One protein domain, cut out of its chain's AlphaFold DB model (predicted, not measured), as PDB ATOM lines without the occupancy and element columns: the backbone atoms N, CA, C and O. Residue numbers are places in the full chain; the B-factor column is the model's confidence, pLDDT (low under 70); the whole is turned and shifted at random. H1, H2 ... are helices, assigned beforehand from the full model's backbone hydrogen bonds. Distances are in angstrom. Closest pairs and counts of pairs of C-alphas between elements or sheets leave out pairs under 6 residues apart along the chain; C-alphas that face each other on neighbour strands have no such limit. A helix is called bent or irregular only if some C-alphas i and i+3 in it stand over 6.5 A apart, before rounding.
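AT A GLANCE: This is residues 5 to 49 of the 96 residues of the protein "Histone" of Paraburkholderia lacunae (UniProt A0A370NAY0). One long bent helix, H1, makes nearly the whole length of the model, and after its last residue, Phe 40, the backbone folds back into a small hook that holds the short helix H2. Residues 5 to 32 of H1 stand free as a long arm. The printed part has 45 residues with two named helices, H1 then H2, and no named strand; the class is all helix. The whole is extended, a rod spanning 52 by 20 by 8 A, with a radius of gyration of the C-alphas of 17.1 A.

HOW THE PARTS SIT: H1, residues 5 to 40, was assigned as one helix by its hydrogen bonds but is bent: C-alphas 24 and 27 are 6.9 A apart. Its arms, H1a, residues 5 to 24, and H1b, residues 27 to 40, stand at a steep tilt of 40 degrees. H2, residues 44 to 47, is close to H1b but not clearly touching it; their closest C-alphas, those of Val 37 and Val 47, are 7.9 A apart. H1a and H2 are apart. In H1a and H1b every O i to N i+4 pair is within hydrogen-bond range; H2 is too short for such a pair.

IN THESE COORDINATES: H1a is 29.2 A long and begins at C-alpha 5 (61.174, -50.198, -51.928). H1b is 20.2 A long and ends at C-alpha 40 (12.232, -37.182, -44.639). H2 ends at C-alpha 47 (21.068, -37.971, -38.342).

THE WHOLE: The two C-alphas farthest apart, those of Lys 5 and Arg 41, are 51.9 A apart. The printed part has no cut, and the link from H1 to H2 is tight. No printed residue is under 70 in pLDDT.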
ATOM      1  N   LYS A   5      61.201 -51.588 -51.465       96.06
ATOM      2  CA  LYS A   5      61.174 -50.198 -51.928       96.06
ATOM      3  C   LYS A   5      60.095 -49.984 -52.994       96.06
ATOM      4  O   LYS A   5      59.307 -49.054 -52.864       96.06
ATOM      5  N   GLU A   6      60.028 -50.867 -53.987       95.88
ATOM      6  CA  GLU A   6      59.041 -50.788 -55.073       95.88
ATOM      7  C   GLU A   6      57.605 -50.930 -54.541       95.88
ATOM      8  O   GLU A   6      56.733 -50.148 -54.910       95.88
ATOM      9  N   LEU A   7      57.371 -51.851 -53.596       97.00
ATOM     10  CA  LEU A   7      56.055 -52.026 -52.963       97.00
ATOM     11  C   LEU A   7      55.599 -50.779 -52.181       97.00
ATOM     12  O   LEU A   7      54.408 -50.471 -52.132       97.00
ATOM     13  N   LEU A   8      56.530 -50.048 -51.559       96.94
ATOM     14  CA  LEU A   8      56.215 -48.809 -50.842       96.94
ATOM     15  C   LEU A   8      55.871 -47.657 -51.795       96.94
ATOM     16  O   LEU A   8      54.966 -46.874 -51.495       96.94
ATOM     17  N   GLU A   9      56.565 -47.555 -52.929       96.81
ATOM     18  CA  GLU A   9      56.272 -46.563 -53.971       96.81
ATOM     19  C   GLU A   9      54.903 -46.827 -54.613       96.81
ATOM     20  O   GLU A   9      54.094 -45.907 -54.744       96.81
ATOM     21  N   GLU A  10      54.598 -48.089 -54.922       95.56
ATOM     22  CA  GLU A  10      53.299 -48.498 -55.461       95.56
ATOM     23  C   GLU A  10      52.152 -48.169 -54.496       95.56
ATOM     24  O   GLU A  10      51.149 -47.576 -54.903       95.56
ATOM     25  N   ARG A  11      52.326 -48.448 -53.194       97.38
ATOM     26  CA  ARG A  11      51.346 -48.070 -52.164       97.38
ATOM     27  C   ARG A  11      51.100 -46.564 -52.140       97.38
ATOM     28  O   ARG A  11      49.951 -46.144 -52.129       97.38
ATOM     29  N   ALA A  12      52.153 -45.747 -52.172       97.12
ATOM     30  CA  ALA A  12      52.005 -44.292 -52.128       97.12
ATOM     31  C   ALA A  12      51.225 -43.744 -53.338       97.12
ATOM     32  O   ALA A  12      50.465 -42.781 -53.210       97.12
ATOM     33  N   VAL A  13      51.394 -44.355 -54.514       97.31
ATOM     34  CA  VAL A  13      50.613 -44.015 -55.712       97.31
ATOM     35  C   VAL A  13      49.152 -44.435 -55.551       97.31
ATOM     36  O   VAL A  13      48.259 -43.656 -55.886       97.31
ATOM     37  N   LEU A  14      48.899 -45.636 -55.028       97.38
ATOM     38  CA  LEU A  14      47.545 -46.124 -54.768       97.38
ATOM     39  C   LEU A  14      46.816 -45.261 -53.735       97.38
ATOM     40  O   LEU A  14      45.686 -44.858 -53.994       97.38
ATOM     41  N   ASP A  15      47.472 -44.897 -52.634       97.38
ATOM     42  CA  ASP A  15      46.902 -44.036 -51.592       97.38
ATOM     43  C   ASP A  15      46.473 -42.679 -52.168       97.38
ATOM     44  O   ASP A  15      45.363 -42.214 -51.913       97.38
ATOM     45  N   ARG A  16      47.308 -42.065 -53.019       97.06
ATOM     46  CA  ARG A  16      46.945 -40.812 -53.709       97.06
ATOM     47  C   ARG A  16      45.722 -40.984 -54.605       97.06
ATOM     48  O   ARG A  16      44.811 -40.167 -54.544       97.06
ATOM     49  N   ARG A  17      45.677 -42.056 -55.400       96.12
ATOM     50  CA  ARG A  17      44.531 -42.340 -56.280       96.12
ATOM     51  C   ARG A  17      43.246 -42.569 -55.490       96.12
ATOM     52  O   ARG A  17      42.191 -42.110 -55.918       96.12
ATOM     53  N   ILE A  18      43.334 -43.256 -54.351       97.38
ATOM     54  CA  ILE A  18      42.200 -43.466 -53.447       97.38
ATOM     55  C   ILE A  18      41.699 -42.120 -52.928       97.38
ATOM     56  O   ILE A  18      40.504 -41.849 -52.998       97.38
ATOM     57  N   GLU A  19      42.591 -41.256 -52.451       96.31
ATOM     58  CA  GLU A  19      42.198 -39.947 -51.925       96.31
ATOM     59  C   GLU A  19      41.596 -39.034 -53.002       96.31
ATOM     60  O   GLU A  19      40.593 -38.362 -52.745       96.31
ATOM     61  N   ASP A  20      42.137 -39.048 -54.220       96.44
ATOM     62  CA  ASP A  20      41.575 -38.307 -55.352       96.44
ATOM     63  C   ASP A  20      40.179 -38.824 -55.729       96.44
ATOM     64  O   ASP A  20      39.254 -38.026 -55.911       96.44
ATOM     65  N   ALA A  21      39.989 -40.147 -55.768       96.50
ATOM     66  CA  ALA A  21      38.684 -40.762 -56.015       96.50
ATOM     67  C   ALA A  21      37.671 -40.386 -54.923       96.50
ATOM     68  O   ALA A  21      36.588 -39.882 -55.223       96.50
ATOM     69  N   ARG A  22      38.045 -40.512 -53.641       96.75
ATOM     70  CA  ARG A  22      37.182 -40.124 -52.513       96.75
ATOM     71  C   ARG A  22      36.801 -38.650 -52.567       96.75
ATOM     72  O   ARG A  22      35.647 -38.309 -52.312       96.75
ATOM     73  N   ARG A  23      37.744 -37.768 -52.912       95.19
ATOM     74  CA  ARG A  23      37.489 -36.330 -53.065       95.19
ATOM     75  C   ARG A  23      36.524 -36.044 -54.216       95.19
ATOM     76  O   ARG A  23      35.682 -35.161 -54.071       95.19
ATOM     77  N   GLY A  24      36.637 -36.773 -55.324       95.19
ATOM     78  CA  GLY A  24      35.728 -36.663 -56.467       95.19
ATOM     79  C   GLY A  24      34.315 -37.175 -56.172       95.19
ATOM     80  O   GLY A  24      33.339 -36.575 -56.616       95.19
ATOM     81  N   GLU A  25      34.189 -38.244 -55.384       96.44
ATOM     82  CA  GLU A  25      32.901 -38.864 -55.039       96.44
ATOM     83  C   GLU A  25      32.165 -38.153 -53.890       96.44
ATOM     84  O   GLU A  25      30.930 -38.137 -53.848       96.44
ATOM     85  N   ALA A  26      32.902 -37.525 -52.966       95.94
ATOM     86  CA  ALA A  26      32.343 -36.898 -51.768       95.94
ATOM     87  C   ALA A  26      31.228 -35.859 -52.035       95.94
ATOM     88  O   ALA A  26      30.234 -35.883 -51.304       95.94
ATOM     89  N   PRO A  27      31.305 -34.966 -53.047       97.19
ATOM     90  CA  PRO A  27      30.234 -34.011 -53.338       97.19
ATOM     91  C   PRO A  27      28.919 -34.687 -53.733       97.19
ATOM     92  O   PRO A  27      27.851 -34.276 -53.275       97.19
ATOM     93  N   SER A  28      28.993 -35.743 -54.545       95.88
ATOM     94  CA  SER A  28      27.826 -36.517 -54.979       95.88
ATOM     95  C   SER A  28      27.205 -37.272 -53.808       95.88
ATOM     96  O   SER A  28      25.994 -37.196 -53.603       95.88
ATOM     97  N   ALA A  29      28.028 -37.915 -52.977       96.56
ATOM     98  CA  ALA A  29      27.559 -38.559 -51.752       96.56
ATOM     99  C   ALA A  29      26.884 -37.549 -50.805       96.56
ATOM    100  O   ALA A  29      25.798 -37.801 -50.283       96.56
ATOM    101  N   LEU A  30      27.477 -36.363 -50.633       96.62
ATOM    102  CA  LEU A  30      26.919 -35.310 -49.787       96.62
ATOM    103  C   LEU A  30      25.586 -34.775 -50.325       96.62
ATOM    104  O   LEU A  30      24.692 -34.463 -49.537       96.62
ATOM    105  N   LYS A  31      25.433 -34.676 -51.649       97.88
ATOM    106  CA  LYS A  31      24.162 -34.315 -52.287       97.88
ATOM    107  C   LYS A  31      23.065 -35.324 -51.932       97.88
ATOM    108  O   LYS A  31      22.025 -34.906 -51.432       97.88
ATOM    109  N   VAL A  32      23.330 -36.623 -52.085       97.69
ATOM    110  CA  VAL A  32      22.376 -37.699 -51.749       97.69
ATOM    111  C   VAL A  32      21.963 -37.644 -50.276       97.69
ATOM    112  O   VAL A  32      20.778 -37.745 -49.952       97.69
ATOM    113  N   VAL A  33      22.926 -37.432 -49.371       96.38
ATOM    114  CA  VAL A  33      22.642 -37.272 -47.936       96.38
ATOM    115  C   VAL A  33      21.717 -36.076 -47.698       96.38
ATOM    116  O   VAL A  33      20.714 -36.210 -47.001       96.38
ATOM    117  N   ARG A  34      22.012 -34.915 -48.296       96.44
ATOM    118  CA  ARG A  34      21.193 -33.700 -48.140       96.44
ATOM    119  C   ARG A  34      19.774 -33.879 -48.678       96.44
ATOM    120  O   ARG A  34      18.831 -33.459 -48.015       96.44
ATOM    121  N   GLU A  35      19.621 -34.510 -49.838       97.75
ATOM    122  CA  GLU A  35      18.313 -34.801 -50.439       97.75
ATOM    123  C   GLU A  35      17.490 -35.744 -49.559       97.75
ATOM    124  O   GLU A  35      16.311 -35.497 -49.319       97.75
ATOM    125  N   THR A  36      18.130 -36.773 -49.006       97.12
ATOM    126  CA  THR A  36      17.482 -37.730 -48.103       97.12
ATOM    127  C   THR A  36      17.032 -37.050 -46.807       97.12
ATOM    128  O   THR A  36      15.886 -37.206 -46.390       97.12
ATOM    129  N   VAL A  37      17.896 -36.229 -46.197       97.00
ATOM    130  CA  VAL A  37      17.554 -35.436 -45.004       97.00
ATOM    131  C   VAL A  37      16.379 -34.495 -45.281       97.00
ATOM    132  O   VAL A  37      15.468 -34.408 -44.460       97.00
ATOM    133  N   ALA A  38      16.362 -33.826 -46.438       96.69
ATOM    134  CA  ALA A  38      15.276 -32.926 -46.818       96.69
ATOM    135  C   ALA A  38      13.950 -33.668 -47.066       96.69
ATOM    136  O   ALA A  38      12.903 -33.218 -46.601       96.69
ATOM    137  N   MET A  39      13.997 -34.810 -47.755       96.94
ATOM    138  CA  MET A  39      12.829 -35.628 -48.103       96.94
ATOM    139  C   MET A  39      12.087 -36.142 -46.866       96.94
ATOM    140  O   MET A  39      10.863 -36.048 -46.802       96.94
ATOM    141  N   PHE A  40      12.819 -36.638 -45.869       97.19
ATOM    142  CA  PHE A  40      12.232 -37.182 -44.639       97.19
ATOM    143  C   PHE A  40      12.156 -36.166 -43.496       97.19
ATOM    144  O   PHE A  40      11.647 -36.489 -42.426       97.19
ATOM    145  N   ARG A  41      12.638 -34.936 -43.718       95.56
ATOM    146  CA  ARG A  41      12.736 -33.872 -42.706       95.56
ATOM    147  C   ARG A  41      13.484 -34.314 -41.444       95.56
ATOM    148  O   ARG A  41      13.110 -33.925 -40.339       95.56
ATOM    149  N   PHE A  42      14.546 -35.103 -41.608       95.81
ATOM    150  CA  PHE A  42      15.360 -35.526 -40.473       95.81
ATOM    151  C   PHE A  42      15.998 -34.322 -39.783       95.81
ATOM    152  O   PHE A  42      16.528 -33.406 -40.419       95.81
ATOM    153  N   THR A  43      15.992 -34.346 -38.458       91.06
ATOM    154  CA  THR A  43      16.706 -33.372 -37.643       91.06
ATOM    155  C   THR A  43      18.169 -33.776 -37.478       91.06
ATOM    156  O   THR A  43      18.540 -34.946 -37.575       91.06
ATOM    157  N   ARG A  44      19.037 -32.805 -37.167       86.88
ATOM    158  CA  ARG A  44      20.457 -33.071 -36.880       86.88
ATOM    159  C   ARG A  44      20.627 -34.137 -35.789       86.88
ATOM    160  O   ARG A  44      21.528 -34.961 -35.881       86.88
ATOM    161  N   THR A  45      19.770 -34.119 -34.771       87.00
ATOM    162  CA  THR A  45      19.822 -35.084 -33.670       87.00
ATOM    163  C   THR A  45      19.541 -36.502 -34.148       87.00
ATOM    164  O   THR A  45      20.217 -37.409 -33.693       87.00
ATOM    165  N   GLU A  46      18.609 -36.699 -35.082       89.12
ATOM    166  CA  GLU A  46      18.298 -38.019 -35.648       89.12
ATOM    167  C   GLU A  46      19.402 -38.515 -36.588       89.12
ATOM    168  O   GLU A  46      19.774 -39.682 -36.531       89.12
ATOM    169  N   VAL A  47      19.982 -37.625 -37.403       91.12
ATOM    170  CA  VAL A  47      21.068 -37.971 -38.342       91.12
ATOM    171  C   VAL A  47      22.360 -38.359 -37.615       91.12
ATOM    172  O   VAL A  47      23.089 -39.230 -38.080       91.12
ATOM    173  N   PHE A  48      22.654 -37.717 -36.483       87.12
ATOM    174  CA  PHE A  48      23.894 -37.914 -35.723       87.12
ATOM    175  C   PHE A  48      23.656 -38.551 -34.339       87.12
ATOM    176  O   PHE A  48      24.506 -38.439 -33.451       87.12
ATOM    177  N   ALA A  49      22.504 -39.196 -34.117       84.12
ATOM    178  CA  ALA A  49      22.175 -39.831 -32.841       84.12
ATOM    179  C   ALA A  49      23.243 -40.871 -32.458       84.12
ATOM    180  O   ALA A  49      23.661 -41.684 -33.278       84.12
TER     181      ALA A  49